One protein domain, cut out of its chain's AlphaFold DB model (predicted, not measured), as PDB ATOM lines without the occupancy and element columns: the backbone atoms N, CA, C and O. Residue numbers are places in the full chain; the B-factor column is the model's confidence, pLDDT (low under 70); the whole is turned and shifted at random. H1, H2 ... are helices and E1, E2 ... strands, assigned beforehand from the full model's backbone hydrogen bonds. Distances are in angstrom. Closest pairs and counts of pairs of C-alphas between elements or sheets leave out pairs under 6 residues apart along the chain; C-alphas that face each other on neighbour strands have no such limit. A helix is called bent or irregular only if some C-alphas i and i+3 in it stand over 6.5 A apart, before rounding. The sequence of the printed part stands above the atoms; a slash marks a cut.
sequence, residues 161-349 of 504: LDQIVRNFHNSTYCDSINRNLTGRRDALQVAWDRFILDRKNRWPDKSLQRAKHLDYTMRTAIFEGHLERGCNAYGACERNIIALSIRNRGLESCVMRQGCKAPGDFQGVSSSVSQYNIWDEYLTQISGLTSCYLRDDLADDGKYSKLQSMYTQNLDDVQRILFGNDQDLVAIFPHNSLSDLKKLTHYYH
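AT A GLANCE: This is residues 161 to 349 of the 504 residues of an uncharacterized protein of Desulforhopalus sp. IMCC35007 (UniProt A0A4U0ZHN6). Look for a compact, rounded body of mostly crossed helices built round one long helix, H4, in its middle. H1 and H3 pack on H4 towards one end of the body, with H2 and H7 on H3; H5, H6 and the bent helix H8 cover other sides of H4, and H9, H10 and the short strand E1 lie at the far end, past H8b and H5. The printed part has 189 residues, with ten named helices in order from H1 to H10 and then E1, which pairs with no named strand; the class is mostly helix. The radius of gyration of the C-alphas is 15.6 A, and the spans are 44 by 35 by 31 A.

IN THESE COORDINATES: Find C-alpha 161 at (217.413, 260.691, 245.789), where H1 begins; it runs to residue 169. Next come H2, residues 172 to 177, and H3, residues 184 to 199, 22.0 A long. H4, residues 205 to 224, covers 28.6 A from C-alpha 205 at (218.886, 254.371, 255.205). H5, residues 233 to 251, is 26.5 A long; H6, residues 266 to 271, and H7, residues 281 to 286, are short. H8, residues 302 to 323, was assigned as one helix by its hydrogen bonds but is bent: C-alphas 313 and 316 are 7.6 A apart, and its arms H8a, 302 to 313, and H8b, 316 to 323, stand at 60 degrees. H9, residues 326 to 332, H10, residues 338 to 343, and E1, residues 346 to 348, follow; E1 ends at C-alpha 348, (191.190, 253.960, 233.320).

HOW THE PARTS SIT: Begin at the hub, H4. It touches H1, closest at the C-alphas of Leu 161 and Ala 211, 4.9 A. H3 and H4 form a helical hairpin, at a shallow tilt of 26 degrees, opposite ways; Ile 196 and Leu 208 have their closest C-alphas, 6.0 A. H2 and H3 form another, closest at Tyr 173 and Ala 191, 5.1 A between C-alphas. H7 touches H3 at Arg 184 and Thr 284, the closest C-alphas, 6.5 A. Around H4, look for these closest C-alphas of touching pairs: Ala 221 and Arg 239 of H5, 4.8 A; His 213 and Gln 267 of H6, 4.9 A; Met 218 and Tyr 311 of H8a, 6.8 A. H5 and H8b touch, running the same way at a shallow tilt of 10 degrees, closest at the C-alphas of Arg 247 and Leu 322, 5.7 A. H8b and H9 form a helical hairpin, closest at the C-alphas of Arg 320 and Asp 328, 6.1 A. H9 touches H10, about perpendicular at 89 degrees, with the C-alphas of Val 330 and Leu 338 closest at 6.5 A. The closest C-alphas of H5 and E1, Ser 245 and His 346, are 6.2 A apart. In the backbones of H1, H3, H4, H5, H6, H8b, H9 and H10 every O i to N i+4 pair is within hydrogen-bond range; H2 has 1 of 2, H7 1 of 2 and H8a 7 of 8.

THE WHOLE: The two C-alphas farthest apart are those of Asn 180 and His 335, 45.9 A. The printed part has no cut. Look for its long links at residues 252 to 265, between H5 and H6, and 287 to 301, between H7 and H8. Mean pLDDT of the printed part is 94.7, and no printed residue is under 70.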
ATOM      1  N   LEU A 161     218.112 261.907 246.218       98.56
ATOM      2  CA  LEU A 161     217.413 260.691 245.789       98.56
ATOM      3  C   LEU A 161     217.745 260.349 244.335       98.56
ATOM      4  O   LEU A 161     218.041 259.196 244.039       98.56
ATOM      5  N   ASP A 162     217.766 261.347 243.449       98.44
ATOM      6  CA  ASP A 162     218.159 261.164 242.051       98.44
ATOM      7  C   ASP A 162     219.608 260.674 241.929       98.44
ATOM      8  O   ASP A 162     219.901 259.746 241.177       98.44
ATOM      9  N   GLN A 163     220.523 261.221 242.736       98.06
ATOM     10  CA  GLN A 163     221.910 260.759 242.780       98.06
ATOM     11  C   GLN A 163     222.016 259.280 243.178       98.06
ATOM     12  O   GLN A 163     222.812 258.543 242.585       98.06
ATOM     13  N   ILE A 164     221.229 258.839 244.165       98.75
ATOM     14  CA  ILE A 164     221.186 257.438 244.604       98.75
ATOM     15  C   ILE A 164     220.613 256.549 243.494       98.75
ATOM     16  O   ILE A 164     221.221 255.525 243.175       98.75
ATOM     17  N   VAL A 165     219.496 256.945 242.871       98.69
ATOM     18  CA  VAL A 165     218.875 256.201 241.760       98.69
ATOM     19  C   VAL A 165     219.855 256.059 240.592       98.69
ATOM     20  O   VAL A 165     220.111 254.947 240.135       98.69
ATOM     21  N   ARG A 166     220.503 257.144 240.156       97.50
ATOM     22  CA  ARG A 166     221.525 257.093 239.095       97.50
ATOM     23  C   ARG A 166     222.726 256.225 239.478       97.50
ATOM     24  O   ARG A 166     223.229 255.485 238.637       97.50
ATOM     25  N   ASN A 167     223.162 256.245 240.743       97.44
ATOM     26  CA  ASN A 167     224.215 255.335 241.220       97.44
ATOM     27  C   ASN A 167     223.781 253.864 241.158       97.44
ATOM     28  O   ASN A 167     224.608 253.014 240.836       97.44
ATOM     29  N   PHE A 168     222.517 253.551 241.454       98.31
ATOM     30  CA  PHE A 168     221.990 252.197 241.293       98.31
ATOM     31  C   PHE A 168     221.975 251.779 239.819       98.31
ATOM     32  O   PHE A 168     222.464 250.702 239.484       98.31
ATOM     33  N   HIS A 169     221.492 252.637 238.920       97.06
ATOM     34  CA  HIS A 169     221.435 252.330 237.488       97.06
ATOM     35  C   HIS A 169     222.815 252.117 236.858       97.06
ATOM     36  O   HIS A 169     222.975 251.203 236.056       97.06
ATOM     37  N   ASN A 170     223.819 252.894 237.267       94.56
ATOM     38  CA  ASN A 170     225.207 252.746 236.819       94.56
ATOM     39  C   ASN A 170     225.973 251.607 237.528       94.56
ATOM     40  O   ASN A 170     227.185 251.473 237.370       94.56
ATOM     41  N   SER A 171     225.300 250.790 238.345       95.19
ATOM     42  CA  SER A 171     225.939 249.722 239.113       95.19
ATOM     43  C   SER A 171     225.803 248.341 238.471       95.19
ATOM     44  O   SER A 171     224.867 248.050 237.725       95.19
ATOM     45  N   THR A 172     226.688 247.430 238.879       94.69
ATOM     46  CA  THR A 172     226.601 246.006 238.528       94.69
ATOM     47  C   THR A 172     225.355 245.320 239.100       94.69
ATOM     48  O   THR A 172     224.922 244.306 238.549       94.69
ATOM     49  N   TYR A 173     224.743 245.860 240.165       96.44
ATOM     50  CA  TYR A 173     223.484 245.336 240.705       96.44
ATOM     51  C   TYR A 173     222.365 245.492 239.678       96.44
ATOM     52  O   TYR A 173     221.675 244.512 239.398       96.44
ATOM     53  N   CYS A 174     222.229 246.679 239.075       96.25
ATOM     54  CA  CYS A 174     221.219 246.912 238.047       96.25
ATOM     55  C   CYS A 174     221.505 246.081 236.786       96.25
ATOM     56  O   CYS A 174     220.619 245.372 236.310       96.25
ATOM     57  N   ASP A 175     222.751 246.097 236.292       92.19
ATOM     58  CA  ASP A 175     223.166 245.320 235.112       92.19
ATOM     59  C   ASP A 175     222.771 243.836 235.220       92.19
ATOM     60  O   ASP A 175     222.262 243.234 234.272       92.19
ATOM     61  N   SER A 176     222.928 243.249 236.410       91.88
ATOM     62  CA  SER A 176     222.638 241.832 236.634       91.88
ATOM     63  C   SER A 176     221.171 241.433 236.425       91.88
ATOM     64  O   SER A 176     220.908 240.279 236.086       91.88
ATOM     65  N   ILE A 177     220.226 242.371 236.569       93.38
ATOM     66  CA  ILE A 177     218.780 242.111 236.490       93.38
ATOM     67  C   ILE A 177     218.382 241.673 235.085       93.38
ATOM     68  O   ILE A 177     217.574 240.763 234.919       93.38
ATOM     69  N   ASN A 178     218.951 242.316 234.063       87.06
ATOM     70  CA  ASN A 178     218.503 242.148 232.682       87.06
ATOM     71  C   ASN A 178     219.212 240.999 231.947       87.06
ATOM     72  O   ASN A 178     218.878 240.739 230.790       87.06
ATOM     73  N   ARG A 179     220.126 240.275 232.617       88.56
ATOM     74  CA  ARG A 179     220.875 239.142 232.042       88.56
ATOM     75  C   ARG A 179     219.987 237.962 231.657       88.56
ATOM     76  O   ARG A 179     220.261 237.307 230.660       88.56
ATOM     77  N   ASN A 180     218.918 237.734 232.415       91.81
ATOM     78  CA  ASN A 180     217.892 236.738 232.113       91.81
ATOM     79  C   ASN A 180     216.579 237.452 231.780       91.81
ATOM     80  O   ASN A 180     216.328 238.551 232.279       91.81
ATOM     81  N   LEU A 181     215.729 236.845 230.946       93.38
ATOM     82  CA  LEU A 181     214.390 237.385 230.679       93.38
ATOM     83  C   LEU A 181     213.433 237.122 231.841       93.38
ATOM     84  O   LEU A 181     212.649 237.995 232.196       93.38
ATOM     85  N   THR A 182     213.501 235.932 232.431       94.12
ATOM     86  CA  THR A 182     212.523 235.501 233.431       94.12
ATOM     87  C   THR A 182     212.871 235.987 234.837       94.12
ATOM     88  O   THR A 182     214.044 236.110 235.195       94.12
ATOM     89  N   GLY A 183     211.849 236.281 235.645       92.75
ATOM     90  CA  GLY A 183     212.026 236.627 237.063       92.75
ATOM     91  C   GLY A 183     212.646 238.007 237.326       92.75
ATOM     92  O   GLY A 183     213.108 238.284 238.435       92.75
ATOM     93  N   ARG A 184     212.646 238.904 236.330       93.50
ATOM     94  CA  ARG A 184     213.266 240.241 236.412       93.50
ATOM     95  C   ARG A 184     212.715 241.112 237.539       93.50
ATOM     96  O   ARG A 184     213.459 241.893 238.128       93.50
ATOM     97  N   ARG A 185     211.426 240.980 237.863       92.69
ATOM     98  CA  ARG A 185     210.798 241.735 238.958       92.69
ATOM     99  C   ARG A 185     211.437 241.410 240.309       92.69
ATOM    100  O   ARG A 185     211.815 242.323 241.042       92.69
ATOM    101  N   ASP A 186     211.565 240.125 240.618       93.12
ATOM    102  CA  ASP A 186     212.113 239.668 241.894       93.12
ATOM    103  C   ASP A 186     213.627 239.933 241.938       93.12
ATOM    104  O   ASP A 186     214.156 240.379 242.957       93.12
ATOM    105  N   ALA A 187     214.316 239.779 240.800       96.00
ATOM    106  CA  ALA A 187     215.724 240.142 240.656       96.00
ATOM    107  C   ALA A 187     215.983 241.639 240.916       96.00
ATOM    108  O   ALA A 187     216.938 241.969 241.617       96.00
ATOM    109  N   LEU A 188     215.126 242.544 240.421       97.06
ATOM    110  CA  LEU A 188     215.228 243.984 240.700       97.06
ATOM    111  C   LEU A 188     215.078 244.286 242.194       97.06
ATOM    112  O   LEU A 188     215.821 245.112 242.723       97.06
ATOM    113  N   GLN A 189     214.172 243.590 242.887       96.25
ATOM    114  CA  GLN A 189     214.005 243.770 244.329       96.25
ATOM    115  C   GLN A 189     215.274 243.351 245.079       96.25
ATOM    116  O   GLN A 189     215.800 244.127 245.874       96.25
ATOM    117  N   VAL A 190     215.805 242.163 244.771       97.81
ATOM    118  CA  VAL A 190     217.045 241.645 245.371       97.81
ATOM    119  C   VAL A 190     218.239 242.557 245.070       97.81
ATOM    120  O   VAL A 190     219.075 242.782 245.945       97.81
ATOM    121  N   ALA A 191     218.332 243.094 243.853       98.38
ATOM    122  CA  ALA A 191     219.396 244.010 243.454       98.38
ATOM    123  C   ALA A 191     219.365 245.308 244.271       98.38
ATOM    124  O   ALA A 191     220.404 245.729 244.783       98.38
ATOM    125  N   TRP A 192     218.184 245.911 244.441       98.44
ATOM    126  CA  TRP A 192     218.014 247.086 245.294       98.44
ATOM    127  C   TRP A 192     218.348 246.783 246.756       98.44
ATOM    128  O   TRP A 192     219.094 247.540 247.369       98.44
ATOM    129  N   ASP A 193     217.864 245.667 247.308       98.31
ATOM    130  CA  ASP A 193     218.122 245.299 248.708       98.31
ATOM    131  C   ASP A 193     219.629 245.137 248.980       98.31
ATOM    132  O   ASP A 193     220.145 245.644 249.979       98.31
ATOM    133  N   ARG A 194     220.368 244.514 248.052       98.50
ATOM    134  CA  ARG A 194     221.836 244.413 248.121       98.50
ATOM    135  C   ARG A 194     222.519 245.772 248.003       98.50
ATOM    136  O   ARG A 194     223.382 246.089 248.816       98.50
ATOM    137  N   PHE A 195     222.110 246.594 247.038       98.62
ATOM    138  CA  PHE A 195     222.666 247.936 246.864       98.62
ATOM    139  C   PHE A 195     222.493 248.791 248.128       98.62
ATOM    140  O   PHE A 195     223.432 249.462 248.547       98.62
ATOM    141  N   ILE A 196     221.328 248.738 248.777       98.62
ATOM    142  CA  ILE A 196     221.065 249.466 250.025       98.62
ATOM    143  C   ILE A 196     222.008 248.995 251.140       98.62
ATOM    144  O   ILE A 196     222.648 249.823 251.793       98.62
ATOM    145  N   LEU A 197     222.147 247.678 251.328       98.12
ATOM    146  CA  LEU A 197     223.032 247.104 252.346       98.12
ATOM    147  C   LEU A 197     224.494 247.534 252.162       98.12
ATOM    148  O   LEU A 197     225.154 247.879 253.145       98.12
ATOM    149  N   ASP A 198     224.971 247.571 250.919       98.19
ATOM    150  CA  ASP A 198     226.362 247.904 250.591       98.19
ATOM    151  C   ASP A 198     226.640 249.417 250.625       98.19
ATOM    152  O   ASP A 198     227.789 249.851 250.745       98.19
ATOM    153  N   ARG A 199     225.595 250.251 250.542       97.62
ATOM    154  CA  ARG A 199     225.707 251.720 250.506       97.62
ATOM    155  C   ARG A 199     225.259 252.425 251.786       97.62
ATOM    156  O   ARG A 199     225.362 253.650 251.851       97.62
ATOM    157  N   LYS A 200     224.871 251.684 252.827       95.75
ATOM    158  CA  LYS A 200     224.436 252.223 254.134       95.75
ATOM    159  C   LYS A 200     225.440 253.152 254.832       95.75
ATOM    160  O   LYS A 200     225.041 253.993 255.624       95.75
ATOM    161  N   ASN A 201     226.736 253.016 254.536       96.19
ATOM    162  CA  ASN A 201     227.781 253.893 255.086       96.19
ATOM    163  C   ASN A 201     227.968 255.188 254.275       96.19
ATOM    164  O   ASN A 201     228.703 256.072 254.703       96.19
ATOM    165  N   ARG A 202     227.358 255.288 253.086       97.31
ATOM    166  CA  ARG A 202     227.480 256.438 252.178       97.31
ATOM    167  C   ARG A 202     226.261 257.356 252.228       97.31
ATOM    168  O   ARG A 202     226.431 258.565 252.126       97.31
ATOM    169  N   TRP A 203     225.064 256.794 252.376       98.31
ATOM    170  CA  TRP A 203     223.817 257.554 252.480       98.31
ATOM    171  C   TRP A 203     222.959 257.051 253.643       98.31
ATOM    172  O   TRP A 203     223.026 255.863 253.971       98.31
ATOM    173  N   PRO A 204     222.113 257.913 254.238       98.12
ATOM    174  CA  PRO A 204     221.152 257.492 255.250       98.12
ATOM    175  C   PRO A 204     220.195 256.414 254.719       98.12
ATOM    176  O   PRO A 204     219.718 256.509 253.587       98.12
ATOM    177  N   ASP A 205     219.833 255.443 255.564       97.88
ATOM    178  CA  ASP A 205     218.886 254.371 255.205       97.88
ATOM    179  C   ASP A 205     217.557 254.930 254.668       97.88
ATOM    180  O   ASP A 205     217.073 254.514 253.619       97.88
ATOM    181  N   LYS A 206     217.025 255.980 255.303       97.75
ATOM    182  CA  LYS A 206     215.809 256.661 254.838       97.75
ATOM    183  C   LYS A 206     215.921 257.155 253.390       97.75
ATOM    184  O   LYS A 206     214.952 257.045 252.640       97.75
ATOM    185  N   SER A 207     217.068 257.706 252.996       98.62
ATOM    186  CA  SER A 207     217.301 258.195 251.632       98.62
ATOM    187  C   SER A 207     217.434 257.040 250.645       98.62
ATOM    188  O   SER A 207     216.853 257.090 249.564       98.62
ATOM    189  N   LEU A 208     218.111 255.961 251.045       98.75
ATOM    190  CA  LEU A 208     218.230 254.730 250.266       98.75
ATOM    191  C   LEU A 208     216.858 254.084 249.993       98.75
ATOM    192  O   LEU A 208     216.540 253.777 248.844       98.75
ATOM    193  N   GLN A 209     216.006 253.955 251.015       98.38
ATOM    194  CA  GLN A 209     214.648 253.422 250.854       98.38
ATOM    195  C   GLN A 209     213.773 254.336 249.985       98.38
ATOM    196  O   GLN A 209     213.069 253.868 249.090       98.38
ATOM    197  N   ARG A 210     213.835 255.660 250.193       98.62
ATOM    198  CA  ARG A 210     213.097 256.624 249.358       98.62
ATOM    199  C   ARG A 210     213.546 256.593 247.898       98.62
ATOM    200  O   ARG A 210     212.692 256.667 247.021       98.62
ATOM    201  N   ALA A 211     214.839 256.431 247.627       98.88
ATOM    202  CA  ALA A 211     215.358 256.286 246.269       98.88
ATOM    203  C   ALA A 211     214.832 255.009 245.589       98.88
ATOM    204  O   ALA A 211     214.370 255.076 244.453       98.88
ATOM    205  N   LYS A 212     214.788 253.874 246.303       98.75
ATOM    206  CA  LYS A 212     214.147 252.641 245.813       98.75
ATOM    207  C   LYS A 212     212.668 252.872 245.476       98.75
ATOM    208  O   LYS A 212     212.210 252.503 244.398       98.75
ATOM    209  N   HIS A 213     211.910 253.511 246.369       98.69
ATOM    210  CA  HIS A 213     210.501 253.834 246.121       98.69
ATOM    211  C   HIS A 213     210.297 254.771 244.921       98.69
ATOM    212  O   HIS A 213     209.368 254.565 244.135       98.69
ATOM    213  N   LEU A 214     211.170 255.771 244.771       98.81
ATOM    214  CA  LEU A 214     211.173 256.688 243.635       98.81
ATOM    215  C   LEU A 214     211.421 255.937 242.324       98.81
ATOM    216  O   LEU A 214     210.629 256.086 241.401       98.81
ATOM    217  N   ASP A 215     212.451 255.089 242.256       98.69
ATOM    218  CA  ASP A 215     212.787 254.328 241.046       98.69
ATOM    219  C   ASP A 215     211.626 253.430 240.588       98.69
ATOM    220  O   ASP A 215     211.183 253.501 239.440       98.69
ATOM    221  N   TYR A 216     211.049 252.641 241.498       98.25
ATOM    222  CA  TYR A 216     209.905 251.781 241.175       98.25
ATOM    223  C   TYR A 216     208.673 252.567 240.708       98.25
ATOM    224  O   TYR A 216     207.988 252.142 239.767       98.25
ATOM    225  N   THR A 217     208.400 253.715 241.332       98.31
ATOM    226  CA  THR A 217     207.294 254.591 240.925       98.31
ATOM    227  C   THR A 217     207.562 255.185 239.546       98.31
ATOM    228  O   THR A 217     206.686 255.128 238.688       98.31
ATOM    229  N   MET A 218     208.772 255.698 239.300       98.12
ATOM    230  CA  MET A 218     209.159 256.305 238.024       98.12
ATOM    231  C   MET A 218     209.129 255.295 236.879       98.12
ATOM    232  O   MET A 218     208.568 255.597 235.830       98.12
ATOM    233  N   ARG A 219     209.635 254.072 237.090       96.69
ATOM    234  CA  ARG A 219     209.496 252.960 236.131       96.69
ATOM    235  C   ARG A 219     208.034 252.720 235.787       96.69
ATOM    236  O   ARG A 219     207.661 252.718 234.622       96.69
ATOM    237  N   THR A 220     207.190 252.560 236.800       95.75
ATOM    238  CA  THR A 220     205.768 252.278 236.578       95.75
ATOM    239  C   THR A 220     205.097 253.431 235.838       95.75
ATOM    240  O   THR A 220     204.489 253.207 234.801       95.75
ATOM    241  N   ALA A 221     205.283 254.670 236.296       96.19
ATOM    242  CA  ALA A 221     204.702 255.851 235.673       96.19
ATOM    243  C   ALA A 221     205.153 256.022 234.216       96.19
ATOM    244  O   ALA A 221     204.310 256.210 233.346       96.19
ATOM    245  N   ILE A 222     206.452 255.914 233.922       95.44
ATOM    246  CA  ILE A 222     206.993 256.068 232.563       95.44
ATOM    247  C   ILE A 222     206.396 255.039 231.601       95.44
ATOM    248  O   ILE A 222     205.987 255.405 230.501       95.44
ATOM    249  N   PHE A 223     206.340 253.770 232.003       92.12
ATOM    250  CA  PHE A 223     205.902 252.698 231.114       92.12
ATOM    251  C   PHE A 223     204.371 252.574 231.011       92.12
ATOM    252  O   PHE A 223     203.883 252.193 229.950       92.12
ATOM    253  N   GLU A 224     203.618 252.936 232.054       89.31
ATOM    254  CA  GLU A 224     202.147 253.042 232.012       89.31
ATOM    255  C   GLU A 224     201.687 254.298 231.247       89.31
ATOM    256  O   GLU A 224     200.722 254.257 230.490       89.31
ATOM    257  N   GLY A 225     202.407 255.418 231.374       84.00
ATOM    258  CA  GLY A 225     202.079 256.713 230.759       84.00
ATOM    259  C   GLY A 225     202.383 256.832 229.257       84.00
ATOM    260  O   GLY A 225     202.617 257.943 228.783       84.00
ATOM    261  N   HIS A 226     202.410 255.705 228.533       83.88
ATOM    262  CA  HIS A 226     202.720 255.546 227.103       83.88
ATOM    263  C   HIS A 226     204.020 256.227 226.629       83.88
ATOM    264  O   HIS A 226     204.080 257.436 226.389       83.88
ATOM    265  N   LEU A 227     205.056 255.420 226.383       89.00
ATOM    266  CA  LEU A 227     206.389 255.873 225.959       89.00
ATOM    267  C   LEU A 227     206.377 256.763 224.707       89.00
ATOM    268  O   LEU A 227     207.225 257.642 224.551       89.00
ATOM    269  N   GLU A 228     205.426 256.553 223.802       89.81
ATOM    270  CA  GLU A 228     205.298 257.293 222.550       89.81
ATOM    271  C   GLU A 228     205.052 258.783 222.802       89.81
ATOM    272  O   GLU A 228     205.645 259.610 222.111       89.81
ATOM    273  N   ARG A 229     204.305 259.131 223.860       92.00
ATOM    274  CA  ARG A 229     203.982 260.522 224.223       92.00
ATOM    275  C   ARG A 229     205.198 261.347 224.631       92.00
ATOM    276  O   ARG A 229     205.114 262.574 224.644       92.00
ATOM    277  N   GLY A 230     206.312 260.691 224.963       96.06
ATOM    278  CA  GLY A 230     207.559 261.351 225.335       96.06
ATOM    279  C   GLY A 230     207.344 262.423 226.395       96.06
ATOM    280  O   GLY A 230     206.710 262.179 227.427       96.06
ATOM    281  N   CYS A 231     207.837 263.621 226.104       97.56
ATOM    282  CA  CYS A 231     207.845 264.759 227.009       97.56
ATOM    283  C   CYS A 231     206.760 265.790 226.671       97.56
ATOM    284  O   CYS A 231     206.887 266.965 227.018       97.56
ATOM    285  N   ASN A 232     205.679 265.378 225.999       97.25
ATOM    286  CA  ASN A 232     204.532 266.258 225.813       97.25
ATOM    287  C   ASN A 232     203.790 266.496 227.145       97.25
ATOM    288  O   ASN A 232     203.845 265.670 228.065       97.25
ATOM    289  N   ALA A 233     203.078 267.624 227.258       97.31
ATOM    290  CA  ALA A 233     202.436 268.012 228.516       97.31
ATOM    291  C   ALA A 233     201.431 266.968 229.035       97.31
ATOM    292  O   ALA A 233     201.385 266.678 230.230       97.31
ATOM    293  N   TYR A 234     200.632 266.391 228.134       96.75
ATOM    294  CA  TYR A 234     199.589 265.426 228.483       96.75
ATOM    295  C   TYR A 234     200.185 264.138 229.083       96.75
ATOM    296  O   TYR A 234     199.767 263.712 230.158       96.75
ATOM    297  N   GLY A 235     201.210 263.564 228.446       96.69
ATOM    298  CA  GLY A 235     201.903 262.367 228.924       96.69
ATOM    299  C   GLY A 235     202.621 262.598 230.253       96.69
ATOM    300  O   GLY A 235     202.560 261.752 231.139       96.69
ATOM    301  N   ALA A 236     203.246 263.761 230.446       97.75
ATOM    302  CA  ALA A 236     203.855 264.094 231.732       97.75
ATOM    303  C   ALA A 236     202.815 264.216 232.855       97.75
ATOM    304  O   ALA A 236     203.035 263.705 233.952       97.75
ATOM    305  N   CYS A 237     201.668 264.843 232.579       97.75
ATOM    306  CA  CYS A 237     200.584 264.943 233.550       97.75
ATOM    307  C   CYS A 237     200.027 263.559 233.910       97.75
ATOM    308  O   CYS A 237     199.840 263.268 235.086       97.75
ATOM    309  N   GLU A 238     199.850 262.655 232.944       96.75
ATOM    310  CA  GLU A 238     199.473 261.271 233.248       96.75
ATOM    311  C   GLU A 238     200.483 260.549 234.138       96.75
ATOM    312  O   GLU A 238     200.078 259.868 235.076       96.75
ATOM    313  N   ARG A 239     201.788 260.721 233.900       97.88
ATOM    314  CA  ARG A 239     202.828 260.134 234.761       97.88
ATOM    315  C   ARG A 239     202.718 260.637 236.200       97.88
ATOM    316  O   ARG A 239     202.781 259.829 237.127       97.88
ATOM    317  N   ASN A 240     202.450 261.931 236.394       98.38
ATOM    318  CA  ASN A 240     202.165 262.493 237.718       98.38
ATOM    319  C   ASN A 240     200.903 261.866 238.338       98.38
ATOM    320  O   ASN A 240     200.878 261.556 239.526       98.38
ATOM    321  N   ILE A 241     199.859 261.629 237.545       97.94
ATOM    322  CA  ILE A 241     198.616 261.006 238.017       97.94
ATOM    323  C   ILE A 241     198.824 259.538 238.410       97.94
ATOM    324  O   ILE A 241     198.300 259.092 239.432       97.94
ATOM    325  N   ILE A 242     199.604 258.784 237.634       97.38
ATOM    326  CA  ILE A 242     199.977 257.404 237.959       97.38
ATOM    327  C   ILE A 242     200.774 257.383 239.271       97.38
ATOM    328  O   ILE A 242     200.462 256.588 240.161       97.38
ATOM    329  N   ALA A 243     201.727 258.306 239.447       98.31
ATOM    330  CA  ALA A 243     202.461 258.466 240.702       98.31
ATOM    331  C   ALA A 243     201.539 258.824 241.884       98.31
ATOM    332  O   ALA A 243     201.678 258.246 242.961       98.31
ATOM    333  N   LEU A 244     200.548 259.705 241.690       98.12
ATOM    334  CA  LEU A 244     199.544 260.031 242.711       98.12
ATOM    335  C   LEU A 244     198.686 258.810 243.076       98.12
ATOM    336  O   LEU A 244     198.451 258.546 244.254       98.12
ATOM    337  N   SER A 245     198.268 258.018 242.085       96.62
ATOM    338  CA  SER A 245     197.548 256.762 242.314       96.62
ATOM    339  C   SER A 245     198.387 255.765 243.121       96.62
ATOM    340  O   SER A 245     197.886 255.156 244.068       96.62
ATOM    341  N   ILE A 246     199.675 255.610 242.795       97.44
ATOM    342  CA  ILE A 246     200.616 254.776 243.559       97.44
ATOM    343  C   ILE A 246     200.746 255.294 244.996       97.44
ATOM    344  O   ILE A 246     200.581 254.515 245.937       97.44
ATOM    345  N   ARG A 247     200.963 256.605 245.175       97.69
ATOM    346  CA  ARG A 247     201.037 257.255 246.490       97.69
ATOM    347  C   ARG A 247     199.802 256.940 247.322       97.69
ATOM    348  O   ARG A 247     199.929 256.458 248.440       97.69
ATOM    349  N   ASN A 248     198.606 257.171 246.793       96.69
ATOM    350  CA  ASN A 248     197.374 257.005 247.561       96.69
ATOM    351  C   ASN A 248     197.065 255.539 247.865       96.69
ATOM    352  O   ASN A 248     196.644 255.215 248.976       96.69
ATOM    353  N   ARG A 249     197.338 254.627 246.925       94.88
ATOM    354  CA  ARG A 249     197.244 253.184 247.183       94.88
ATOM    355  C   ARG A 249     198.241 252.725 248.252       94.88
ATOM    356  O   ARG A 249     197.904 251.823 249.010       94.88
ATOM    357  N   GLY A 250     199.423 253.339 248.335       95.50
ATOM    358  CA  GLY A 250     200.460 253.009 249.319       95.50
ATOM    359  C   GLY A 250     200.336 253.724 250.665       95.50
ATOM    360  O   GLY A 250     200.774 253.185 251.672       95.50
ATOM    361  N   LEU A 251     199.747 254.918 250.711       95.38
ATOM    362  CA  LEU A 251     199.736 255.772 251.904       95.38
ATOM    363  C   LEU A 251     198.334 255.995 252.476       95.38
ATOM    364  O   LEU A 251     198.162 255.891 253.684       95.38
ATOM    365  N   GLU A 252     197.338 256.272 251.632       94.31
ATOM    366  CA  GLU A 252     195.977 256.594 252.091       94.31
ATOM    367  C   GLU A 252     195.149 255.327 252.333       94.31
ATOM    368  O   GLU A 252     194.457 255.212 253.336       94.31
ATOM    369  N   SER A 253     195.215 254.364 251.407       90.19
ATOM    370  CA  SER A 253     194.439 253.115 251.499       90.19
ATOM    371  C   SER A 253     195.244 251.928 252.024       90.19
ATOM    372  O   SER A 253     194.666 251.049 252.654       90.19
ATOM    373  N   CYS A 254     196.543 251.872 251.699       93.06
ATOM    374  CA  CYS A 254     197.476 250.765 251.946       93.06
ATOM    375  C   CYS A 254     196.828 249.373 252.004       93.06
ATOM    376  O   CYS A 254     196.688 248.758 253.061       93.06
ATOM    377  N   VAL A 255     196.430 248.853 250.841       87.44
ATOM    378  CA  VAL A 255     195.775 247.541 250.756       87.44
ATOM    379  C   VAL A 255     196.782 246.458 250.366       87.44
ATOM    380  O   VAL A 255     197.363 246.510 249.282       87.44
ATOM    381  N   MET A 256     196.908 245.414 251.193       88.06
ATOM    382  CA  MET A 256     197.836 244.292 250.965       88.06
ATOM    383  C   MET A 256     197.662 243.626 249.594       88.06
ATOM    384  O   MET A 256     198.639 243.377 248.895       88.06
ATOM    385  N   ARG A 257     196.415 243.411 249.145       85.31
ATOM    386  CA  ARG A 257     196.121 242.822 247.819       85.31
ATOM    387  C   ARG A 257     196.555 243.696 246.634       85.31
ATOM    388  O   ARG A 257     196.557 243.226 245.506       85.31
ATOM    389  N   GLN A 258     196.852 244.972 246.879       86.69
ATOM    390  CA  GLN A 258     197.393 245.910 245.893       86.69
ATOM    391  C   GLN A 258     198.903 246.107 246.060       86.69
ATOM    392  O   GLN A 258     199.460 247.022 245.465       86.69
ATOM    393  N   GLY A 259     199.558 245.266 246.863       90.56
ATOM    394  CA  GLY A 259     201.001 245.282 247.052       90.56
ATOM    395  C   GLY A 259     201.503 246.102 248.231       90.56
ATOM    396  O   GLY A 259     202.700 246.068 248.479       90.56
ATOM    397  N   CYS A 260     200.643 246.815 248.966       95.06
ATOM    398  CA  CYS A 260     201.089 247.627 250.100       95.06
ATOM    399  C   CYS A 260     201.295 246.773 251.356       95.06
ATOM    400  O   CYS A 260     200.321 246.257 251.907       95.06
ATOM    401  N   LYS A 261     202.536 246.634 251.835       94.88
ATOM    402  CA  LYS A 261     202.831 245.918 253.092       94.88
ATOM    403  C   LYS A 261     202.724 246.805 254.333       94.88
ATOM    404  O   LYS A 261     202.391 246.308 255.404       94.88
ATOM    405  N   ALA A 262     203.009 248.095 254.191       95.31
ATOM    406  CA  ALA A 262     202.909 249.099 255.246       95.31
ATOM    407  C   ALA A 262     202.697 250.493 254.627       95.31
ATOM    408  O   ALA A 262     203.097 250.695 253.477       95.31
ATOM    409  N   PRO A 263     202.105 251.463 255.353       95.94
ATOM    410  CA  PRO A 263     201.914 252.816 254.837       95.94
ATOM    411  C   PRO A 263     203.217 253.418 254.293       95.94
ATOM    412  O   PRO A 263     204.226 253.472 254.992       95.94
ATOM    413  N   GLY A 264     203.184 253.865 253.038       95.56
ATOM    414  CA  GLY A 264     204.355 254.364 252.312       95.56
ATOM    415  C   GLY A 264     205.102 253.315 251.480       95.56
ATOM    416  O   GLY A 264     206.099 253.662 250.852       95.56
ATOM    417  N   ASP A 265     204.629 252.063 251.413       97.06
ATOM    418  CA  ASP A 265     205.206 251.012 250.559       97.06
ATOM    419  C   ASP A 265     204.873 251.223 249.069       97.06
ATOM    420  O   ASP A 265     204.125 250.476 248.431       97.06
ATOM    421  N   PHE A 266     205.444 252.277 248.489       97.88
ATOM    422  CA  PHE A 266     205.258 252.612 247.078       97.88
ATOM    423  C   PHE A 266     205.930 251.599 246.152       97.88
ATOM    424  O   PHE A 266     205.505 251.451 245.010       97.88
ATOM    425  N   GLN A 267     206.946 250.874 246.632       96.88
ATOM    426  CA  GLN A 267     207.615 249.848 245.832       96.88
ATOM    427  C   GLN A 267     206.682 248.659 245.636       96.88
ATOM    428  O   GLN A 267     206.429 248.278 244.494       96.88
ATOM    429  N   GLY A 268     206.127 248.122 246.725       95.69
ATOM    430  CA  GLY A 268     205.182 247.018 246.670       95.69
ATOM    431  C   GLY A 268     203.947 247.363 245.839       95.69
ATOM    432  O   GLY A 268     203.561 246.581 244.965       95.69
ATOM    433  N   VAL A 269     203.386 248.564 246.023       95.75
ATOM    434  CA  VAL A 269     202.245 249.044 245.226       95.75
ATOM    435  C   VAL A 269     202.582 249.208 243.752       95.75
ATOM    436  O   VAL A 269     201.754 248.858 242.918       95.75
ATOM    437  N   SER A 270     203.766 249.714 243.413       95.44
ATOM    438  CA  SER A 270     204.187 249.893 242.019       95.44
ATOM    439  C   SER A 270     204.383 248.554 241.311       95.44
ATOM    440  O   SER A 270     203.870 248.362 240.213       95.44
ATOM    441  N   SER A 271     205.084 247.603 241.941       93.00
ATOM    442  CA  SER A 271     205.516 246.364 241.278       93.00
ATOM    443  C   SER A 271     204.560 245.179 241.394       93.00
ATOM    444  O   SER A 271     204.803 244.135 240.789       93.00
ATOM    445  N   SER A 272     203.492 245.286 242.184       91.88
ATOM    446  CA  SER A 272     202.508 244.204 242.293       91.88
ATOM    447  C   SER A 272     201.601 244.179 241.072       91.88
ATOM    448  O   SER A 272     200.939 245.176 240.783       91.88
ATOM    449  N   VAL A 273     201.532 243.042 240.374       89.88
ATOM    450  CA  VAL A 273     200.667 242.885 239.193       89.88
ATOM    451  C   VAL A 273     199.227 243.186 239.577       89.88
ATOM    452  O   VAL A 273     198.662 242.582 240.488       89.88
ATOM    453  N   SER A 274     198.626 244.142 238.884       85.38
ATOM    454  CA  SER A 274     197.228 244.504 239.070       85.38
ATOM    455  C   SER A 274     196.683 245.076 237.770       85.38
ATOM    456  O   SER A 274     197.433 245.306 236.827       85.38
ATOM    457  N   GLN A 275     195.386 245.375 237.719       77.69
ATOM    458  CA  GLN A 275     194.817 246.103 236.578       77.69
ATOM    459  C   GLN A 275     195.411 247.516 236.381       77.69
ATOM    460  O   GLN A 275     195.094 248.159 235.388       77.69
ATOM    461  N   TYR A 276     196.219 248.002 237.332       82.12
ATOM    462  CA  TYR A 276     196.848 249.327 237.334       82.12
ATOM    463  C   TYR A 276     198.377 249.274 237.271       82.12
ATOM    464  O   TYR A 276     199.003 250.306 237.485       82.12
ATOM    465  N   ASN A 277     198.967 248.081 237.150       85.75
ATOM    466  CA  ASN A 277     200.415 247.910 237.139       85.75
ATOM    467  C   ASN A 277     200.791 246.823 236.117       85.75
ATOM    468  O   ASN A 277     200.492 245.642 236.313       85.75
ATOM    469  N   ILE A 278     201.539 247.211 235.095       83.56
ATOM    470  CA  ILE A 278     202.060 246.406 233.976       83.56
ATOM    471  C   ILE A 278     203.218 245.456 234.333       83.56
ATOM    472  O   ILE A 278     203.932 244.980 233.457       83.56
ATOM    473  N   TRP A 279     203.442 245.153 235.611       89.88
ATOM    474  CA  TRP A 279     204.567 244.324 236.076       89.88
ATOM    475  C   TRP A 279     204.358 242.813 235.886       89.88
ATOM    476  O   TRP A 279     204.925 242.008 236.634       89.88
ATOM    477  N   ASP A 280     203.510 242.407 234.939       90.31
ATOM    478  CA  ASP A 280     203.353 240.992 234.626       90.31
ATOM    479  C   ASP A 280     204.633 240.420 234.003       90.31
ATOM    480  O   ASP A 280     205.443 241.139 233.411       90.31
ATOM    481  N   GLU A 281     204.814 239.110 234.169       91.31
ATOM    482  CA  GLU A 281     206.040 238.414 233.787       91.31
ATOM    483  C   GLU A 281     206.433 238.698 232.335       91.31
ATOM    484  O   GLU A 281     207.570 239.082 232.076       91.31
ATOM    485  N   TYR A 282     205.497 238.610 231.393       90.62
ATOM    486  CA  TYR A 282     205.803 238.814 229.983       90.62
ATOM    487  C   TYR A 282     206.176 240.267 229.682       90.62
ATOM    488  O   TYR A 282     207.157 240.519 228.979       90.62
ATOM    489  N   LEU A 283     205.463 241.243 230.251       90.12
ATOM    490  CA  LEU A 283     205.777 242.653 230.017       90.12
ATOM    491  C   LEU A 283     207.187 243.027 230.494       90.12
ATOM    492  O   LEU A 283     207.864 243.794 229.801       90.12
ATOM    493  N   THR A 284     207.689 242.444 231.589       92.50
ATOM    494  CA  THR A 284     209.086 242.663 232.025       92.50
ATOM    495  C   THR A 284     210.128 242.137 231.027       92.50
ATOM    496  O   THR A 284     211.247 242.656 230.956       92.50
ATOM    497  N   GLN A 285     209.757 241.169 230.187       93.56
ATOM    498  CA  GLN A 285     210.641 240.573 229.182       93.56
ATOM    499  C   GLN A 285     210.756 241.417 227.909       93.56
ATOM    500  O   GLN A 285     211.789 241.367 227.245       93.56
ATOM    501  N   ILE A 286     209.728 242.201 227.561       91.94
ATOM    502  CA  ILE A 286     209.640 242.896 226.259       91.94
ATOM    503  C   ILE A 286     209.644 244.426 226.334       91.94
ATOM    504  O   ILE A 286     209.860 245.096 225.324       91.94
ATOM    505  N   SER A 287     209.346 245.024 227.488       89.06
ATOM    506  CA  SER A 287     209.198 246.484 227.600       89.06
ATOM    507  C   SER A 287     210.515 247.197 227.897       89.06
ATOM    508  O   SER A 287     210.753 248.280 227.365       89.06
ATOM    509  N   GLY A 288     211.383 246.583 228.703       89.62
ATOM    510  CA  GLY A 288     212.486 247.281 229.360       89.62
ATOM    511  C   GLY A 288     212.083 247.952 230.671       89.62
ATOM    512  O   GLY A 288     212.826 248.792 231.162       89.62
ATOM    513  N   LEU A 289     210.950 247.578 231.273       93.19
ATOM    514  CA  LEU A 289     210.495 248.078 232.577       93.19
ATOM    515  C   LEU A 289     211.572 247.976 233.678       93.19
ATOM    516  O   LEU A 289     211.716 248.864 234.519       93.19
ATOM    517  N   THR A 290     212.381 246.916 233.636       94.56
ATOM    518  CA  THR A 290     213.495 246.657 234.565       94.56
ATOM    519  C   THR A 290     214.858 247.113 234.042       94.56
ATOM    520  O   THR A 290     215.874 246.831 234.670       94.56
ATOM    521  N   SER A 291     214.904 247.818 232.906       93.81
ATOM    522  CA  SER A 291     216.154 248.290 232.295       93.81
ATOM    523  C   SER A 291     216.915 249.250 233.201       93.81
ATOM    524  O   SER A 291     216.334 249.976 234.016       93.81
ATOM    525  N   CYS A 292     218.219 249.337 233.008       95.44
ATOM    526  CA  CYS A 292     219.051 250.348 233.645       95.44
ATOM    527  C   CYS A 292     219.033 251.652 232.834       95.44
ATOM    528  O   CYS A 292     220.077 252.204 232.514       95.44
ATOM    529  N   TYR A 293     217.842 252.174 232.508       95.00
ATOM    530  CA  TYR A 293     217.674 253.251 231.520       95.00
ATOM    531  C   TYR A 293     218.358 254.586 231.863       95.00
ATOM    532  O   TYR A 293     218.616 255.369 230.958       95.00
ATOM    533  N   LEU A 294     218.674 254.848 233.137       95.50
ATOM    534  CA  LEU A 294     219.461 256.005 233.595       95.50
ATOM    535  C   LEU A 294     220.984 255.788 233.587       95.50
ATOM    536  O   LEU A 294     221.697 256.587 234.185       95.50
ATOM    537  N   ARG A 295     221.484 254.710 232.974       93.88
ATOM    538  CA  ARG A 295     222.921 254.530 232.755       93.88
ATOM    539  C   ARG A 295     223.487 255.670 231.916       93.88
ATOM    540  O   ARG A 295     222.919 256.036 230.886       93.88
ATOM    541  N   ASP A 296     224.638 256.170 232.337       92.50
ATOM    542  CA  ASP A 296     225.281 257.333 231.731       92.50
ATOM    543  C   ASP A 296     225.781 257.018 230.315       92.50
ATOM    544  O   ASP A 296     225.687 257.846 229.412       92.50
ATOM    545  N   ASP A 297     226.239 255.786 230.085       91.44
ATOM    546  CA  ASP A 297     226.735 255.346 228.781       91.44
ATOM    547  C   ASP A 297     225.628 255.143 227.730       91.44
ATOM    548  O   ASP A 297     225.923 255.021 226.543       91.44
ATOM    549  N   LEU A 298     224.357 255.157 228.148       92.00
ATOM    550  CA  LEU A 298     223.192 255.078 227.262       92.00
ATOM    551  C   LEU A 298     222.651 256.459 226.853       92.00
ATOM    552  O   LEU A 298     221.690 256.525 226.090       92.00
ATOM    553  N   ALA A 299     223.239 257.558 227.338       89.88
ATOM    554  CA  ALA A 299     222.713 258.912 227.137       89.88
ATOM    555  C   ALA A 299     222.634 259.351 225.660       89.88
ATOM    556  O   ALA A 299     221.801 260.186 225.324       89.88
ATOM    557  N   ASP A 300     223.447 258.765 224.775       87.56
ATOM    558  CA  ASP A 300     223.443 259.080 223.337       87.56
ATOM    559  C   ASP A 300     222.553 258.133 222.510       87.56
ATOM    560  O   ASP A 300     222.360 258.337 221.310       87.56
ATOM    561  N   ASP A 301     222.004 257.079 223.120       91.00
ATOM    562  CA  ASP A 301     221.063 256.192 222.441       91.00
ATOM    563  C   ASP A 301     219.681 256.860 222.378       91.00
ATOM    564  O   ASP A 301     219.121 257.282 223.392       91.00
ATOM    565  N   GLY A 302     219.096 256.960 221.182       90.62
ATOM    566  CA  GLY A 302     217.828 257.669 220.968       90.62
ATOM    567  C   GLY A 302     216.653 257.142 221.808       90.62
ATOM    568  O   GLY A 302     215.779 257.912 222.205       90.62
ATOM    569  N   LYS A 303     216.626 255.840 222.122       91.75
ATOM    570  CA  LYS A 303     215.591 255.257 222.982       91.75
ATOM    571  C   LYS A 303     215.837 255.626 224.445       91.75
ATOM    572  O   LYS A 303     214.893 256.010 225.137       91.75
ATOM    573  N   TYR A 304     217.069 255.481 224.929       93.88
ATOM    574  CA  TYR A 304     217.383 255.730 226.337       93.88
ATOM    575  C   TYR A 304     217.425 257.210 226.683       93.88
ATOM    576  O   TYR A 304     216.845 257.585 227.696       93.88
ATOM    577  N   SER A 305     217.989 258.057 225.824       93.50
ATOM    578  CA  SER A 305     217.918 259.518 225.962       93.50
ATOM    579  C   SER A 305     216.474 259.993 226.140       93.50
ATOM    580  O   SER A 305     216.183 260.735 227.073       93.50
ATOM    581  N   LYS A 306     215.525 259.473 225.345       95.50
ATOM    582  CA  LYS A 306     214.092 259.764 225.511       95.50
ATOM    583  C   LYS A 306     213.567 259.349 226.892       95.50
ATOM    584  O   LYS A 306     212.887 260.139 227.543       95.50
ATOM    585  N   LEU A 307     213.887 258.139 227.364       96.06
ATOM    586  CA  LEU A 307     213.491 257.670 228.703       96.06
ATOM    587  C   LEU A 307     214.101 258.529 229.822       96.06
ATOM    588  O   LEU A 307     213.418 258.850 230.793       96.06
ATOM    589  N   GLN A 308     215.365 258.925 229.680       96.12
ATOM    590  CA  GLN A 308     216.077 259.782 230.626       96.12
ATOM    591  C   GLN A 308     215.474 261.190 230.673       96.12
ATOM    592  O   GLN A 308     215.299 261.740 231.762       96.12
ATOM    593  N   SER A 309     215.083 261.749 229.525       96.25
ATOM    594  CA  SER A 309     214.373 263.030 229.450       96.25
ATOM    595  C   SER A 309     212.989 262.953 230.091       96.25
ATOM    596  O   SER A 309     212.652 263.810 230.904       96.25
ATOM    597  N   MET A 310     212.213 261.897 229.817       97.69
ATOM    598  CA  MET A 310     210.914 261.674 230.468       97.69
ATOM    599  C   MET A 310     211.051 261.541 231.988       97.69
ATOM    600  O   MET A 310     210.269 262.130 232.733       97.69
ATOM    601  N   TYR A 311     212.055 260.794 232.460       97.62
ATOM    602  CA  TYR A 311     212.363 260.694 233.885       97.62
ATOM    603  C   TYR A 311     212.674 262.070 234.475       97.62
ATOM    604  O   TYR A 311     212.094 262.468 235.481       97.62
ATOM    605  N   THR A 312     213.545 262.819 233.806       96.50
ATOM    606  CA  THR A 312     214.004 264.134 234.252       96.50
ATOM    607  C   THR A 312     212.867 265.158 234.302       96.50
ATOM    608  O   THR A 312     212.821 265.961 235.230       96.50
ATOM    609  N   GLN A 313     211.932 265.116 233.349       97.06
ATOM    610  CA  GLN A 313     210.765 266.002 233.297       97.06
ATOM    611  C   GLN A 313     209.826 265.811 234.496       97.06
ATOM    612  O   GLN A 313     209.270 266.780 235.001       97.06
ATOM    613  N   ASN A 314     209.636 264.571 234.951       97.75
ATOM    614  CA  ASN A 314     208.680 264.243 236.012       97.75
ATOM    615  C   ASN A 314     209.309 264.121 237.408       97.75
ATOM    616  O   ASN A 314     208.578 264.047 238.393       97.75
ATOM    617  N   LEU A 315     210.641 264.084 237.508       98.19
ATOM    618  CA  LEU A 315     211.374 263.794 238.742       98.19
ATOM    619  C   LEU A 315     210.941 264.669 239.929       98.19
ATOM    620  O   LEU A 315     210.657 264.147 241.008       98.19
ATOM    621  N   ASP A 316     210.886 265.986 239.744       97.50
ATOM    622  CA  ASP A 316     210.610 266.917 240.842       97.50
ATOM    623  C   ASP A 316     209.168 266.784 241.346       97.50
ATOM    624  O   ASP A 316     208.942 266.673 242.555       97.50
ATOM    625  N   ASP A 317     208.202 266.686 240.430       98.25
ATOM    626  CA  ASP A 317     206.798 266.464 240.772       98.25
ATOM    627  C   ASP A 317     206.596 265.115 241.466       98.25
ATOM    628  O   ASP A 317     205.948 265.050 242.509       98.25
ATOM    629  N   VAL A 318     207.184 264.033 240.953       98.62
ATOM    630  CA  VAL A 318     207.008 262.697 241.540       98.62
ATOM    631  C   VAL A 318     207.633 262.612 242.933       98.62
ATOM    632  O   VAL A 318     207.006 262.069 243.844       98.62
ATOM    633  N   GLN A 319     208.814 263.195 243.162       98.62
ATOM    634  CA  GLN A 319     209.397 263.257 244.509       98.62
ATOM    635  C   GLN A 319     208.474 263.981 245.495       98.62
ATOM    636  O   GLN A 319     208.285 263.517 246.623       98.62
ATOM    637  N   ARG A 320     207.872 265.096 245.070       98.44
ATOM    638  CA  ARG A 320     206.941 265.884 245.884       98.44
ATOM    639  C   ARG A 320     205.611 265.162 246.111       98.44
ATOM    640  O   ARG A 320     205.105 265.185 247.228       98.44
ATOM    641  N   ILE A 321     205.092 264.441 245.117       98.69
ATOM    642  CA  ILE A 321     203.906 263.583 245.263       98.69
ATOM    643  C   ILE A 321     204.151 262.492 246.314       98.69
ATOM    644  O   ILE A 321     203.304 262.269 247.180       98.69
ATOM    645  N   LEU A 322     205.294 261.805 246.247       98.56
ATOM    646  CA  LEU A 322     205.586 260.667 247.122       98.56
ATOM    647  C   LEU A 322     205.994 261.085 248.540       98.56
ATOM    648  O   LEU A 322     205.620 260.421 249.507       98.56
ATOM    649  N   PHE A 323     206.793 262.145 248.674       98.19
ATOM    650  CA  PHE A 323     207.498 262.463 249.924       98.19
ATOM    651  C   PHE A 323     207.254 263.875 250.460       98.19
ATOM    652  O   PHE A 323     207.757 264.184 251.545       98.19
ATOM    653  N   GLY A 324     206.536 264.711 249.710       97.31
ATOM    654  CA  GLY A 324     206.116 266.047 250.117       97.31
ATOM    655  C   GLY A 324     204.876 266.030 251.008       97.31
ATOM    656  O   GLY A 324     204.533 265.017 251.626       97.31
ATOM    657  N   ASN A 325     204.209 267.177 251.097       97.12
ATOM    658  CA  ASN A 325     203.034 267.375 251.944       97.12
ATOM    659  C   ASN A 325     201.761 267.681 251.126       97.12
ATOM    660  O   ASN A 325     201.757 267.678 249.897       97.12
ATOM    661  N   ASP A 326     200.650 267.947 251.813       97.62
ATOM    662  CA  ASP A 326     199.370 268.244 251.161       97.62
ATOM    663  C   ASP A 326     199.411 269.544 250.313       97.62
ATOM    664  O   ASP A 326     198.701 269.638 249.312       97.62
ATOM    665  N   GLN A 327     200.261 270.527 250.650       97.56
ATOM    666  CA  GLN A 327     200.451 271.741 249.834       97.56
ATOM    667  C   GLN A 327     201.152 271.422 248.511       97.56
ATOM    668  O   GLN A 327     200.807 272.007 247.484       97.56
ATOM    669  N   ASP A 328     202.091 270.471 248.511       98.00
ATOM    670  CA  ASP A 328     202.742 270.010 247.285       98.00
ATOM    671  C   ASP A 328     201.741 269.381 246.315       98.00
ATOM    672  O   ASP A 328     201.764 269.697 245.126       98.00
ATOM    673  N   LEU A 329     200.813 268.556 246.815       97.38
ATOM    674  CA  LEU A 329     199.770 267.953 245.980       97.38
ATOM    675  C   LEU A 329     198.887 269.012 245.314       97.38
ATOM    676  O   LEU A 329     198.612 268.918 244.121       97.38
ATOM    677  N   VAL A 330     198.476 270.036 246.065       96.94
ATOM    678  CA  VAL A 330     197.663 271.145 245.535       96.94
ATOM    679  C   VAL A 330     198.455 271.998 244.540       96.94
ATOM    680  O   VAL A 330     197.883 272.499 243.574       96.94
ATOM    681  N   ALA A 331     199.765 272.156 244.740       96.44
ATOM    682  CA  ALA A 331     200.620 272.896 243.816       96.44
ATOM    683  C   ALA A 331     200.821 272.158 242.481       96.44
ATOM    684  O   ALA A 331     200.838 272.797 241.431       96.44
ATOM    685  N   ILE A 332     200.962 270.830 242.517       97.06
ATOM    686  CA  ILE A 332     201.156 269.990 241.323       97.06
ATOM    687  C   ILE A 332     199.841 269.810 240.558       97.06
ATOM    688  O   ILE A 332     199.834 269.855 239.327       97.06
ATOM    689  N   PHE A 333     198.729 269.664 241.288       97.06
ATOM    690  CA  PHE A 333     197.381 269.523 240.737       97.06
ATOM    691  C   PHE A 333     196.489 270.718 241.113       97.06
ATOM    692  O   PHE A 333     195.583 270.592 241.948       97.06
ATOM    693  N   PRO A 334     196.733 271.908 240.529       94.88
ATOM    694  CA  PRO A 334     195.992 273.107 240.883       94.88
ATOM    695  C   PRO A 334     194.506 272.989 240.533       94.88
ATOM    696  O   PRO A 334     194.116 272.392 239.530       94.88
ATOM    697  N   HIS A 335     193.673 273.659 241.332       92.06
ATOM    698  CA  HIS A 335     192.209 273.714 241.189       92.06
ATOM    699  C   HIS A 335     191.461 272.397 241.452       92.06
ATOM    700  O   HIS A 335     190.251 272.338 241.235       92.06
ATOM    701  N   ASN A 336     192.136 271.368 241.962       93.06
ATOM    702  CA  ASN A 336     191.499 270.173 242.501       93.06
ATOM    703  C   ASN A 336     191.405 270.258 244.031       93.06
ATOM    704  O   ASN A 336     192.282 270.822 244.689       93.06
ATOM    705  N   SER A 337     190.336 269.709 244.618       94.06
ATOM    706  CA  SER A 337     190.233 269.644 246.075       94.06
ATOM    707  C   SER A 337     191.225 268.616 246.621       94.06
ATOM    708  O   SER A 337     191.391 267.534 246.055       94.06
ATOM    709  N   LEU A 338     191.856 268.915 247.758       96.25
ATOM    710  CA  LEU A 338     192.769 267.973 248.412       96.25
ATOM    711  C   LEU A 338     192.079 266.635 248.739       96.25
ATOM    712  O   LEU A 338     192.699 265.578 248.646       96.25
ATOM    713  N   SER A 339     190.786 266.668 249.086       95.25
ATOM    714  CA  SER A 339     190.013 265.453 249.363       95.25
ATOM    715  C   SER A 339     189.922 264.543 248.139       95.25
ATOM    716  O   SER A 339     190.107 263.334 248.271       95.25
ATOM    717  N   ASP A 340     189.676 265.108 246.955       94.50
ATOM    718  CA  ASP A 340     189.595 264.330 245.716       94.50
ATOM    719  C   ASP A 340     190.966 263.789 245.316       94.50
ATOM    720  O   ASP A 340     191.082 262.615 244.959       94.50
ATOM    721  N   LEU A 341     192.015 264.609 245.463       96.25
ATOM    722  CA  LEU A 341     193.392 264.197 245.191       96.25
ATOM    723  C   LEU A 341     193.807 262.995 246.042       96.25
ATOM    724  O   LEU A 341     194.390 262.066 245.498       96.25
ATOM    725  N   LYS A 342     193.475 262.959 247.340       96.19
ATOM    726  CA  LYS A 342     193.828 261.840 248.243       96.19
ATOM    727  C   LYS A 342     192.961 260.592 248.035       96.19
ATOM    728  O   LYS A 342     193.387 259.485 248.349       96.19
ATOM    729  N   LYS A 343     191.759 260.742 247.467       94.50
ATOM    730  CA  LYS A 343     190.856 259.624 247.124       94.50
ATOM    731  C   LYS A 343     191.172 258.971 245.777       94.50
ATOM    732  O   LYS A 343     190.544 257.970 245.430       94.50
ATOM    733  N   LEU A 344     192.099 259.526 244.998       94.38
ATOM    734  CA  LEU A 344     192.445 258.995 243.688       94.38
ATOM    735  C   LEU A 344     193.304 257.732 243.801       94.38
ATOM    736  O   LEU A 344     194.506 257.811 244.026       94.38
ATOM    737  N   THR A 345     192.699 256.571 243.586       90.56
ATOM    738  CA  THR A 345     193.379 255.261 243.622       90.56
ATOM    739  C   THR A 345     193.315 254.511 242.298       90.56
ATOM    740  O   THR A 345     193.922 253.447 242.152       90.56
ATOM    741  N   HIS A 346     192.548 255.022 241.335       89.69
ATOM    742  CA  HIS A 346     192.237 254.332 240.094       89.69
ATOM    743  C   HIS A 346     192.414 255.256 238.902       89.69
ATOM    744  O   HIS A 346     192.155 256.456 238.971       89.69
ATOM    745  N   TYR A 347     192.818 254.671 237.788       90.81
ATOM    746  CA  TYR A 347     192.822 255.324 236.495       90.81
ATOM    747  C   TYR A 347     192.421 254.298 235.433       90.81
ATOM    748  O   TYR A 347     192.652 253.099 235.577       90.81
ATOM    749  N   TYR A 348     191.738 254.768 234.398       90.31
ATOM    750  CA  TYR A 348     191.190 253.960 233.320       90.31
ATOM    751  C   TYR A 348     191.777 254.414 231.987       90.31
ATOM    752  O   TYR A 348     191.556 255.553 231.575       90.31
ATOM    753  N   HIS A 349     192.465 253.507 231.293       89.69
ATOM    754  CA  HIS A 349     192.974 253.729 229.940       89.69
ATOM    755  C   HIS A 349     192.021 253.137 228.911       89.69
ATOM    756  O   HIS A 349     192.002 251.929 228.668       89.69
TER     757      HIS A 349